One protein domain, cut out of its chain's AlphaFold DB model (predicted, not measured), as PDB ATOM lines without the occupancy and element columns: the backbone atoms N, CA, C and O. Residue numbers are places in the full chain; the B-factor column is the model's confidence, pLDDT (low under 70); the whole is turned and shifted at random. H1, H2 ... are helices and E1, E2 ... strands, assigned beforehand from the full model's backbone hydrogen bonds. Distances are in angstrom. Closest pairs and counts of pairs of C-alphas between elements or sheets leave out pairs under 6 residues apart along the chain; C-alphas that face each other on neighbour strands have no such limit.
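AT A GLANCE: This is residues 3 to 94 of the 144 residues of the protein "Resolvase" of Pseudomonas fragi (UniProt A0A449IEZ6). One long, straight helix, H4, makes the length of a rod; H1, H2, E1 and H3 cluster beside it, and residues 77 to 94 stick out at one end. The printed part has 92 residues, is mostly helix, with four named helices and one named strand in the order H1, H2, E1, H3, H4. It is only just loose, close to extended: radius of gyration of the C-alphas 18.2 A, spans 68 by 24 by 18 A.

IN THESE COORDINATES: Find C-alpha 51 at (101.393, 106.742, 136.452); H4, residues 51 to 92, runs 61.9 A to C-alpha 92 at (148.884, 142.162, 154.343). H2 is residues 15 to 27, 18.3 A; H1 is 8 to 11, E1 32 to 34, H3 39 to 42.

HOW THE PARTS SIT: H2 touches H4 at residues 65 to 73 alone, a shallow tilt of 12 degrees, opposite ways; closest C-alphas Glu 15 and Arg 73, 6.8 A. H1 touches H4 at Ser 11 and Ala 72, closest C-alphas, 4.7 A. H3 is near H4. In H2 and H4 every O i to N i+4 pair is within hydrogen-bond range.

THE WHOLE: The printed part has no cut and no long link. In this model 38 residues are under 70 in pLDDT, namely residues 3 to 14, 31 to 54 and 56 to 57.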
ATOM      1  N   LEU A   3     114.449 123.258 128.458       66.69
ATOM      2  CA  LEU A   3     115.683 122.623 128.000       66.69
ATOM      3  C   LEU A   3     116.869 123.517 128.357       66.69
ATOM      4  O   LEU A   3     116.863 124.703 128.028       66.69
ATOM      5  N   VAL A   4     117.879 122.947 129.007       68.69
ATOM      6  CA  VAL A   4     119.124 123.651 129.333       68.69
ATOM      7  C   VAL A   4     120.305 122.896 128.737       68.69
ATOM      8  O   VAL A   4     120.362 121.670 128.785       68.69
ATOM      9  N   GLU A   5     121.248 123.652 128.179       67.38
ATOM     10  CA  GLU A   5     122.513 123.132 127.648       67.38
ATOM     11  C   GLU A   5     123.338 122.421 128.731       67.38
ATOM     12  O   GLU A   5     123.846 121.331 128.498       67.38
ATOM     13  N   SER A   6     123.440 123.026 129.917       67.12
ATOM     14  CA  SER A   6     124.083 122.422 131.080       67.12
ATOM     15  C   SER A   6     123.524 122.966 132.391       67.12
ATOM     16  O   SER A   6     123.189 124.150 132.509       67.12
ATOM     17  N   ILE A   7     123.489 122.102 133.402       66.75
ATOM     18  CA  ILE A   7     123.076 122.425 134.772       66.75
ATOM     19  C   ILE A   7     123.964 123.475 135.446       66.75
ATOM     20  O   ILE A   7     123.466 124.242 136.275       66.75
ATOM     21  N   ASP A   8     125.237 123.596 135.052       66.44
ATOM     22  CA  ASP A   8     126.150 124.602 135.623       66.44
ATOM     23  C   ASP A   8     125.646 126.043 135.424       66.44
ATOM     24  O   ASP A   8     125.978 126.958 136.177       66.44
ATOM     25  N   ARG A   9     124.787 126.280 134.425       68.00
ATOM     26  CA  ARG A   9     124.201 127.611 134.218       68.00
ATOM     27  C   ARG A   9     123.163 127.969 135.282       68.00
ATOM     28  O   ARG A   9     123.003 129.147 135.592       68.00
ATOM     29  N   LEU A  10     122.493 126.972 135.857       67.94
ATOM     30  CA  LEU A  10     121.507 127.154 136.923       67.94
ATOM     31  C   LEU A  10     122.162 127.224 138.309       67.94
ATOM     32  O   LEU A  10     121.712 127.998 139.151       67.94
ATOM     33  N   SER A  11     123.257 126.488 138.530       64.56
ATOM     34  CA  SER A  11     123.993 126.463 139.808       64.56
ATOM     35  C   SER A  11     124.689 127.789 140.154       64.56
ATOM     36  O   SER A  11     125.086 128.012 141.298       64.56
ATOM     37  N   ARG A  12     124.847 128.692 139.179       68.69
ATOM     38  CA  ARG A  12     125.461 130.017 139.367       68.69
ATOM     39  C   ARG A  12     124.501 131.079 139.896       68.69
ATOM     40  O   ARG A  12     124.968 132.164 140.248       68.69
ATOM     41  N   LEU A  13     123.198 130.803 139.935       69.19
ATOM     42  CA  LEU A  13     122.214 131.755 140.437       69.19
ATOM     43  C   LEU A  13     122.360 131.964 141.955       69.19
ATOM     44  O   LEU A  13     122.610 131.006 142.690       69.19
ATOM     45  N   PRO A  14     122.154 133.197 142.452       69.62
ATOM     46  CA  PRO A  14     121.968 133.447 143.876       69.62
ATOM     47  C   PRO A  14     120.797 132.630 144.442       69.62
ATOM     48  O   PRO A  14     119.811 132.379 143.747       69.62
ATOM     49  N   GLU A  15     120.855 132.275 145.729       71.31
ATOM     50  CA  GLU A  15     119.829 131.443 146.384       71.31
ATOM     51  C   GLU A  15     118.407 132.020 146.237       71.31
ATOM     52  O   GLU A  15     117.445 131.278 146.028       71.31
ATOM     53  N   SER A  16     118.264 133.347 146.312       76.31
ATOM     54  CA  SER A  16     116.979 134.037 146.141       76.31
ATOM     55  C   SER A  16     116.386 133.841 144.749       76.31
ATOM     56  O   SER A  16     115.183 133.615 144.611       76.31
ATOM     57  N   ASP A  17     117.232 133.916 143.728       78.31
ATOM     58  CA  ASP A  17     116.825 133.850 142.328       78.31
ATOM     59  C   ASP A  17     116.535 132.402 141.944       78.31
ATOM     60  O   ASP A  17     115.557 132.122 141.253       78.31
ATOM     61  N   TRP A  18     117.304 131.468 142.506       74.12
ATOM     62  CA  TRP A  18     117.038 130.041 142.402       74.12
ATOM     63  C   TRP A  18     115.688 129.648 143.011       74.12
ATOM     64  O   TRP A  18     114.897 128.963 142.362       74.12
ATOM     65  N   LYS A  19     115.369 130.117 144.226       75.31
ATOM     66  CA  LYS A  19     114.063 129.852 144.861       75.31
ATOM     67  C   LYS A  19     112.899 130.364 144.013       75.31
ATOM     68  O   LYS A  19     111.886 129.675 143.889       75.31
ATOM     69  N   ARG A  20     113.049 131.541 143.396       82.69
ATOM     70  CA  ARG A  20     112.052 132.094 142.463       82.69
ATOM     71  C   ARG A  20     111.907 131.229 141.218       82.69
ATOM     72  O   ARG A  20     110.784 130.947 140.812       82.69
ATOM     73  N   LEU A  21     113.023 130.792 140.639       78.62
ATOM     74  CA  LEU A  21     113.016 129.926 139.466       78.62
ATOM     75  C   LEU A  21     112.341 128.581 139.770       78.62
ATOM     76  O   LEU A  21     111.461 128.176 139.018       78.62
ATOM     77  N   LYS A  22     112.675 127.939 140.898       75.12
ATOM     78  CA  LYS A  22     112.030 126.698 141.353       75.12
ATOM     79  C   LYS A  22     110.514 126.867 141.469       75.12
ATOM     80  O   LYS A  22     109.769 126.130 140.835       75.12
ATOM     81  N   ALA A  23     110.054 127.893 142.184       80.88
ATOM     82  CA  ALA A  23     108.624 128.158 142.338       80.88
ATOM     83  C   ALA A  23     107.916 128.416 140.990       80.88
ATOM     84  O   ALA A  23     106.783 127.981 140.775       80.88
ATOM     85  N   ALA A  24     108.582 129.097 140.054       82.62
ATOM     86  CA  ALA A  24     108.051 129.341 138.715       82.62
ATOM     87  C   ALA A  24     107.966 128.061 137.861       82.62
ATOM     88  O   ALA A  24     107.065 127.938 137.032       82.62
ATOM     89  N   ILE A  25     108.886 127.117 138.059       76.56
ATOM     90  CA  ILE A  25     108.904 125.820 137.375       76.56
ATOM     91  C   ILE A  25     107.808 124.911 137.943       76.56
ATOM     92  O   ILE A  25     107.001 124.388 137.170       76.56
ATOM     93  N   ASP A  26     107.716 124.822 139.273       73.12
ATOM     94  CA  ASP A  26     106.728 124.006 139.985       73.12
ATOM     95  C   ASP A  26     105.293 124.473 139.690       73.12
ATOM     96  O   ASP A  26     104.444 123.677 139.294       73.12
ATOM     97  N   SER A  27     105.027 125.784 139.786       78.81
ATOM     98  CA  SER A  27     103.690 126.359 139.533       78.81
ATOM     99  C   SER A  27     103.182 126.151 138.106       78.81
ATOM    100  O   SER A  27     101.976 126.162 137.871       78.81
ATOM    101  N   ARG A  28     104.090 125.962 137.147       80.50
ATOM    102  CA  ARG A  28     103.759 125.750 135.733       80.50
ATOM    103  C   ARG A  28     103.820 124.276 135.325       80.50
ATOM    104  O   ARG A  28     103.646 123.983 134.143       80.50
ATOM    105  N   GLY A  29     104.104 123.360 136.257       70.19
ATOM    106  CA  GLY A  29     104.286 121.932 135.966       70.19
ATOM    107  C   GLY A  29     105.406 121.664 134.955       70.19
ATOM    108  O   GLY A  29     105.359 120.691 134.198       70.19
ATOM    109  N   LEU A  30     106.388 122.564 134.871       70.44
ATOM    110  CA  LEU A  30     107.459 122.473 133.889       70.44
ATOM    111  C   LEU A  30     108.511 121.476 134.369       70.44
ATOM    112  O   LEU A  30     108.956 121.508 135.506       70.44
ATOM    113  N   ARG A  31     108.950 120.604 133.466       68.69
ATOM    114  CA  ARG A  31     110.069 119.690 133.713       68.69
ATOM    115  C   ARG A  31     111.361 120.325 133.203       68.69
ATOM    116  O   ARG A  31     111.386 120.776 132.050       68.69
ATOM    117  N   ILE A  32     112.394 120.359 134.044       68.44
ATOM    118  CA  ILE A  32     113.765 120.695 133.634       68.44
ATOM    119  C   ILE A  32     114.362 119.465 132.957       68.44
ATOM    120  O   ILE A  32     114.352 118.380 133.535       68.44
ATOM    121  N   VAL A  33     114.861 119.651 131.740       66.25
ATOM    122  CA  VAL A  33     115.588 118.647 130.961       66.25
ATOM    123  C   VAL A  33     116.948 119.255 130.658       66.25
ATOM    124  O   VAL A  33     117.024 120.320 130.045       66.25
ATOM    125  N   ALA A  34     118.014 118.600 131.096       64.31
ATOM    126  CA  ALA A  34     119.375 119.027 130.810       64.31
ATOM    127  C   ALA A  34     120.057 117.989 129.914       64.31
ATOM    128  O   ALA A  34     119.866 116.788 130.113       64.31
ATOM    129  N   LEU A  35     120.795 118.445 128.899       59.81
ATOM    130  CA  LEU A  35     121.443 117.562 127.916       59.81
ATOM    131  C   LEU A  35     122.561 116.706 128.533       59.81
ATOM    132  O   LEU A  35     122.862 115.625 128.035       59.81
ATOM    133  N   ASP A  36     123.142 117.181 129.629       60.56
ATOM    134  CA  ASP A  36     124.192 116.544 130.419       60.56
ATOM    135  C   ASP A  36     123.664 115.517 131.441       60.56
ATOM    136  O   ASP A  36     124.459 114.793 132.042       60.56
ATOM    137  N   LEU A  37     122.337 115.382 131.606       56.31
ATOM    138  CA  LEU A  37     121.722 114.353 132.449       56.31
ATOM    139  C   LEU A  37     120.963 113.298 131.624       56.31
ATOM    140  O   LEU A  37     119.884 113.583 131.088       56.31
ATOM    141  N   PRO A  38     121.439 112.037 131.593       51.03
ATOM    142  CA  PRO A  38     120.834 110.978 130.780       51.03
ATOM    143  C   PRO A  38     119.407 110.584 131.210       51.03
ATOM    144  O   PRO A  38     118.695 109.931 130.451       51.03
ATOM    145  N   THR A  39     118.939 111.010 132.387       55.34
ATOM    146  CA  THR A  39     117.624 110.653 132.947       55.34
ATOM    147  C   THR A  39     116.431 111.373 132.314       55.34
ATOM    148  O   THR A  39     115.302 110.917 132.475       55.34
ATOM    149  N   SER A  40     116.631 112.469 131.573       51.84
ATOM    150  CA  SER A  40     115.498 113.286 131.103       51.84
ATOM    151  C   SER A  40     114.997 112.925 129.699       51.84
ATOM    152  O   SER A  40     113.829 113.147 129.384       51.84
ATOM    153  N   HIS A  41     115.849 112.349 128.844       49.72
ATOM    154  CA  HIS A  41     115.505 112.111 127.435       49.72
ATOM    155  C   HIS A  41     114.788 110.772 127.193       49.72
ATOM    156  O   HIS A  41     114.006 110.660 126.245       49.72
ATOM    157  N   GLN A  42     115.037 109.767 128.043       51.62
ATOM    158  CA  GLN A  42     114.435 108.432 127.933       51.62
ATOM    159  C   GLN A  42     112.988 108.396 128.450       51.62
ATOM    160  O   GLN A  42     112.140 107.794 127.805       51.62
ATOM    161  N   GLY A  43     112.662 109.140 129.516       53.81
ATOM    162  CA  GLY A  43     111.296 109.215 130.062       53.81
ATOM    163  C   GLY A  43     110.282 109.984 129.200       53.81
ATOM    164  O   GLY A  43     109.091 109.950 129.484       53.81
ATOM    165  N   ILE A  44     110.735 110.688 128.155       53.22
ATOM    166  CA  ILE A  44     109.870 111.402 127.195       53.22
ATOM    167  C   ILE A  44     109.486 110.502 126.008       53.22
ATOM    168  O   ILE A  44     108.455 110.735 125.379       53.22
ATOM    169  N   LYS A  45     110.291 109.476 125.688       52.19
ATOM    170  CA  LYS A  45     110.044 108.600 124.529       52.19
ATOM    171  C   LYS A  45     108.971 107.536 124.779       52.19
ATOM    172  O   LYS A  45     108.351 107.106 123.810       52.19
ATOM    173  N   ASP A  46     108.680 107.183 126.031       50.38
ATOM    174  CA  ASP A  46     107.558 106.298 126.359       50.38
ATOM    175  C   ASP A  46     106.250 107.087 126.446       50.38
ATOM    176  O   ASP A  46     105.775 107.485 127.506       50.38
ATOM    177  N   SER A  47     105.626 107.292 125.288       47.97
ATOM    178  CA  SER A  47     104.274 107.860 125.170       47.97
ATOM    179  C   SER A  47     103.170 106.853 125.557       47.97
ATOM    180  O   SER A  47     102.037 106.992 125.103       47.97
ATOM    181  N   GLY A  48     103.489 105.822 126.355       55.25
ATOM    182  CA  GLY A  48     102.626 104.650 126.539       55.25
ATOM    183  C   GLY A  48     102.615 103.945 127.902       55.25
ATOM    184  O   GLY A  48     101.995 102.891 127.971       55.25
ATOM    185  N   GLY A  49     103.232 104.444 128.985       57.03
ATOM    186  CA  GLY A  49     103.363 103.605 130.193       57.03
ATOM    187  C   GLY A  49     103.514 104.296 131.551       57.03
ATOM    188  O   GLY A  49     104.596 104.746 131.917       57.03
ATOM    189  N   ASP A  50     102.428 104.208 132.318       61.06
ATOM    190  CA  ASP A  50     102.326 104.114 133.782       61.06
ATOM    191  C   ASP A  50     102.476 105.387 134.649       61.06
ATOM    192  O   ASP A  50     103.471 106.118 134.634       61.06
ATOM    193  N   GLU A  51     101.457 105.637 135.480       67.56
ATOM    194  CA  GLU A  51     101.393 106.742 136.452       67.56
ATOM    195  C   GLU A  51     102.576 106.690 137.437       67.56
ATOM    196  O   GLU A  51     103.112 107.720 137.857       67.56
ATOM    197  N   PHE A  52     103.036 105.474 137.733       68.44
ATOM    198  CA  PHE A  52     104.227 105.190 138.522       68.44
ATOM    199  C   PHE A  52     105.497 105.822 137.931       68.44
ATOM    200  O   PHE A  52     106.234 106.512 138.640       68.44
ATOM    201  N   THR A  53     105.721 105.669 136.623       66.44
ATOM    202  CA  THR A  53     106.880 106.233 135.916       66.44
ATOM    203  C   THR A  53     106.873 107.759 135.982       66.44
ATOM    204  O   THR A  53     107.895 108.379 136.276       66.44
ATOM    205  N   ASN A  54     105.706 108.385 135.798       68.38
ATOM    206  CA  ASN A  54     105.559 109.837 135.926       68.38
ATOM    207  C   ASN A  54     105.864 110.340 137.347       68.38
ATOM    208  O   ASN A  54     106.527 111.371 137.494       68.38
ATOM    209  N   ARG A  55     105.427 109.622 138.392       70.75
ATOM    210  CA  ARG A  55     105.743 109.977 139.787       70.75
ATOM    211  C   ARG A  55     107.231 109.813 140.097       70.75
ATOM    212  O   ARG A  55     107.809 110.703 140.716       70.75
ATOM    213  N   MET A  56     107.868 108.737 139.626       67.69
ATOM    214  CA  MET A  56     109.314 108.541 139.793       67.69
ATOM    215  C   MET A  56     110.125 109.639 139.097       67.69
ATOM    216  O   MET A  56     111.022 110.216 139.706       67.69
ATOM    217  N   LEU A  57     109.781 109.985 137.854       68.81
ATOM    218  CA  LEU A  57     110.444 111.071 137.124       68.81
ATOM    219  C   LEU A  57     110.255 112.429 137.815       68.81
ATOM    220  O   LEU A  57     111.189 113.229 137.855       68.81
ATOM    221  N   GLY A  58     109.077 112.678 138.398       71.12
ATOM    222  CA  GLY A  58     108.830 113.857 139.230       71.12
ATOM    223  C   GLY A  58     109.734 113.903 140.466       71.12
ATOM    224  O   GLY A  58     110.371 114.924 140.715       71.12
ATOM    225  N   ALA A  59     109.856 112.790 141.195       73.75
ATOM    226  CA  ALA A  59     110.713 112.691 142.379       73.75
ATOM    227  C   ALA A  59     112.201 112.896 142.050       73.75
ATOM    228  O   ALA A  59     112.891 113.638 142.749       73.75
ATOM    229  N   ILE A  60     112.683 112.307 140.951       71.12
ATOM    230  CA  ILE A  60     114.061 112.497 140.474       71.12
ATOM    231  C   ILE A  60     114.308 113.967 140.117       71.12
ATOM    232  O   ILE A  60     115.353 114.510 140.470       71.12
ATOM    233  N   ASN A  61     113.350 114.638 139.467       70.19
ATOM    234  CA  ASN A  61     113.473 116.062 139.152       70.19
ATOM    235  C   ASN A  61     113.575 116.906 140.431       70.19
ATOM    236  O   ASN A  61     114.498 117.706 140.566       70.19
ATOM    237  N   SER A  62     112.699 116.658 141.408       73.12
ATOM    238  CA  SER A  62     112.740 117.338 142.706       73.12
ATOM    239  C   SER A  62     114.076 117.139 143.426       73.12
ATOM    240  O   SER A  62     114.663 118.115 143.893       73.12
ATOM    241  N   MET A  63     114.609 115.912 143.452       75.38
ATOM    242  CA  MET A  63     115.919 115.627 144.052       75.38
ATOM    243  C   MET A  63     117.067 116.326 143.317       75.38
ATOM    244  O   MET A  63     117.964 116.870 143.960       75.38
ATOM    245  N   LEU A  64     117.048 116.349 141.982       71.06
ATOM    246  CA  LEU A  64     118.046 117.071 141.189       71.06
ATOM    247  C   LEU A  64     118.011 118.570 141.496       71.06
ATOM    248  O   LEU A  64     119.054 119.189 141.691       71.06
ATOM    249  N   VAL A  65     116.814 119.147 141.603       71.38
ATOM    250  CA  VAL A  65     116.612 120.554 141.970       71.38
ATOM    251  C   VAL A  65     117.143 120.851 143.375       71.38
ATOM    252  O   VAL A  65     117.787 121.879 143.586       71.38
ATOM    253  N   GLU A  66     116.924 119.961 144.337       75.06
ATOM    254  CA  GLU A  66     117.447 120.106 145.701       75.06
ATOM    255  C   GLU A  66     118.969 119.971 145.767       75.06
ATOM    256  O   GLU A  66     119.638 120.783 146.409       75.06
ATOM    257  N   MET A  67     119.533 119.005 145.041       75.00
ATOM    258  CA  MET A  67     120.978 118.831 144.934       75.00
ATOM    259  C   MET A  67     121.640 120.061 144.296       75.00
ATOM    260  O   MET A  67     122.648 120.550 144.808       75.00
ATOM    261  N   MET A  68     121.046 120.621 143.237       70.19
ATOM    262  CA  MET A  68     121.518 121.864 142.615       70.19
ATOM    263  C   MET A  68     121.483 123.043 143.593       70.19
ATOM    264  O   MET A  68     122.445 123.807 143.655       70.19
ATOM    265  N   ALA A  69     120.419 123.164 144.395       71.81
ATOM    266  CA  ALA A  69     120.315 124.199 145.424       71.81
ATOM    267  C   ALA A  69     121.460 124.099 146.447       71.81
ATOM    268  O   ALA A  69     122.065 125.108 146.819       71.81
ATOM    269  N   ALA A  70     121.775 122.875 146.880       78.94
ATOM    270  CA  ALA A  70     122.845 122.611 147.833       78.94
ATOM    271  C   ALA A  70     124.233 122.927 147.250       78.94
ATOM    272  O   ALA A  70     125.055 123.553 147.923       78.94
ATOM    273  N   ILE A  71     124.483 122.546 145.991       74.69
ATOM    274  CA  ILE A  71     125.743 122.842 145.294       74.69
ATOM    275  C   ILE A  71     125.914 124.352 145.119       74.69
ATOM    276  O   ILE A  71     126.959 124.878 145.491       74.69
ATOM    277  N   ALA A  72     124.889 125.060 144.631       71.88
ATOM    278  CA  ALA A  72     124.931 126.509 144.428       71.88
ATOM    279  C   ALA A  72     125.291 127.263 145.720       71.88
ATOM    280  O   ALA A  72     126.126 128.172 145.713       71.88
ATOM    281  N   ARG A  73     124.708 126.843 146.851       73.19
ATOM    282  CA  ARG A  73     125.013 127.406 148.170       73.19
ATOM    283  C   ARG A  73     126.463 127.164 148.582       73.19
ATOM    284  O   ARG A  73     127.152 128.117 148.948       73.19
ATOM    285  N   LYS A  74     126.934 125.918 148.485       82.62
ATOM    286  CA  LYS A  74     128.320 125.554 148.815       82.62
ATOM    287  C   LYS A  74     129.317 126.345 147.969       82.62
ATOM    288  O   LYS A  74     130.296 126.870 148.492       82.62
ATOM    289  N   ASP A  75     129.055 126.467 146.674       77.94
ATOM    290  CA  ASP A  75     129.900 127.210 145.743       77.94
ATOM    291  C   ASP A  75     129.956 128.706 146.073       77.94
ATOM    292  O   ASP A  75     131.029 129.314 146.036       77.94
ATOM    293  N   TYR A  76     128.816 129.306 146.420       78.56
ATOM    294  CA  TYR A  76     128.742 130.705 146.835       78.56
ATOM    295  C   TYR A  76     129.548 130.967 148.114       78.56
ATOM    296  O   TYR A  76     130.367 131.890 148.147       78.56
ATOM    297  N   GLU A  77     129.354 130.134 149.139       84.12
ATOM    298  CA  GLU A  77     130.081 130.218 150.410       84.12
ATOM    299  C   GLU A  77     131.594 130.085 150.171       84.12
ATOM    300  O   GLU A  77     132.361 130.974 150.550       84.12
ATOM    301  N   GLN A  78     132.019 129.073 149.407       86.25
ATOM    302  CA  GLN A  78     133.432 128.874 149.084       86.25
ATOM    303  C   GLN A  78     134.047 130.032 148.286       86.25
ATOM    304  O   GLN A  78     135.192 130.413 148.538       86.25
ATOM    305  N   ARG A  79     133.334 130.608 147.307       84.69
ATOM    306  CA  ARG A  79     133.840 131.769 146.548       84.69
ATOM    307  C   ARG A  79     134.055 132.968 147.462       84.69
ATOM    308  O   ARG A  79     135.087 133.629 147.352       84.69
ATOM    309  N   ARG A  80     133.113 133.229 148.369       86.75
ATOM    310  CA  ARG A  80     133.197 134.336 149.326       86.75
ATOM    311  C   ARG A  80     134.352 134.147 150.307       86.75
ATOM    312  O   ARG A  80     135.092 135.097 150.550       86.75
ATOM    313  N   GLU A  81     134.547 132.935 150.820       91.19
ATOM    314  CA  GLU A  81     135.682 132.602 151.689       91.19
ATOM    315  C   GLU A  81     137.022 132.797 150.978       91.19
ATOM    316  O   GLU A  81     137.896 133.498 151.490       91.19
ATOM    317  N   ARG A  82     137.173 132.254 149.762       92.44
ATOM    318  CA  ARG A  82     138.399 132.414 148.966       92.44
ATOM    319  C   ARG A  82     138.676 133.876 148.630       92.44
ATOM    320  O   ARG A  82     139.819 134.319 148.714       92.44
ATOM    321  N   GLN A  83     137.641 134.645 148.290       92.94
ATOM    322  CA  GLN A  83     137.781 136.077 148.047       92.94
ATOM    323  C   GLN A  83     138.226 136.811 149.317       92.94
ATOM    324  O   GLN A  83     139.150 137.616 149.254       92.94
ATOM    325  N   ALA A  84     137.625 136.512 150.471       93.69
ATOM    326  CA  ALA A  84     138.008 137.116 151.743       93.69
ATOM    327  C   ALA A  84     139.465 136.794 152.116       93.69
ATOM    328  O   ALA A  84     140.208 137.692 152.514       93.69
ATOM    329  N   GLN A  85     139.900 135.546 151.920       95.25
ATOM    330  CA  GLN A  85     141.293 135.137 152.114       95.25
ATOM    331  C   GLN A  85     142.238 135.883 151.164       95.25
ATOM    332  O   GLN A  85     143.255 136.419 151.606       95.25
ATOM    333  N   GLY A  86     141.882 135.989 149.880       94.06
ATOM    334  CA  GLY A  86     142.656 136.737 148.890       94.06
ATOM    335  C   GLY A  86     142.772 138.226 149.228       94.06
ATOM    336  O   GLY A  86     143.863 138.787 149.162       94.06
ATOM    337  N   ILE A  87     141.674 138.855 149.664       92.69
ATOM    338  CA  ILE A  87     141.665 140.247 150.138       92.69
ATOM    339  C   ILE A  87     142.558 140.396 151.371       92.69
ATOM    340  O   ILE A  87     143.337 141.341 151.429       92.69
ATOM    341  N   SER A  88     142.458 139.487 152.346       93.50
ATOM    342  CA  SER A  88     143.278 139.521 153.564       93.50
ATOM    343  C   SER A  88     144.770 139.454 153.234       93.50
ATOM    344  O   SER A  88     145.539 140.304 153.680       93.50
ATOM    345  N   LYS A  89     145.161 138.520 152.358       94.12
ATOM    346  CA  LYS A  89     146.542 138.386 151.884       94.12
ATOM    347  C   LYS A  89     147.019 139.647 151.159       94.12
ATOM    348  O   LYS A  89     148.032 140.218 151.527       94.12
ATOM    349  N   ALA A  90     146.244 140.147 150.199       91.50
ATOM    350  CA  ALA A  90     146.601 141.356 149.458       91.50
ATOM    351  C   ALA A  90     146.620 142.628 150.333       91.50
ATOM    352  O   ALA A  90     147.354 143.568 150.032       91.50
ATOM    353  N   LYS A  91     145.836 142.684 151.419       90.12
ATOM    354  CA  LYS A  91     145.943 143.744 152.434       90.12
ATOM    355  C   LYS A  91     147.238 143.623 153.236       90.12
ATOM    356  O   LYS A  91     147.887 144.642 153.439       90.12
ATOM    357  N   ALA A  92     147.616 142.413 153.653       90.50
ATOM    358  CA  ALA A  92     148.884 142.162 154.343       90.50
ATOM    359  C   ALA A  92     150.096 142.502 153.457       90.50
ATOM    360  O   ALA A  92     151.039 143.130 153.927       90.50
ATOM    361  N   ASP A  93     150.013 142.193 152.162       92.19
ATOM    362  CA  ASP A  93     151.033 142.517 151.155       92.19
ATOM    363  C   ASP A  93     151.018 144.009 150.735       92.19
ATOM    364  O   ASP A  93     151.787 144.431 149.872       92.19
ATOM    365  N   GLY A  94     150.126 144.833 151.303       87.75
ATOM    366  CA  GLY A  94     150.059 146.276 151.037       87.75
ATOM    367  C   GLY A  94     149.558 146.665 149.637       87.75
ATOM    368  O   GLY A  94     149.745 147.806 149.206       87.75
TER     369      GLY A  94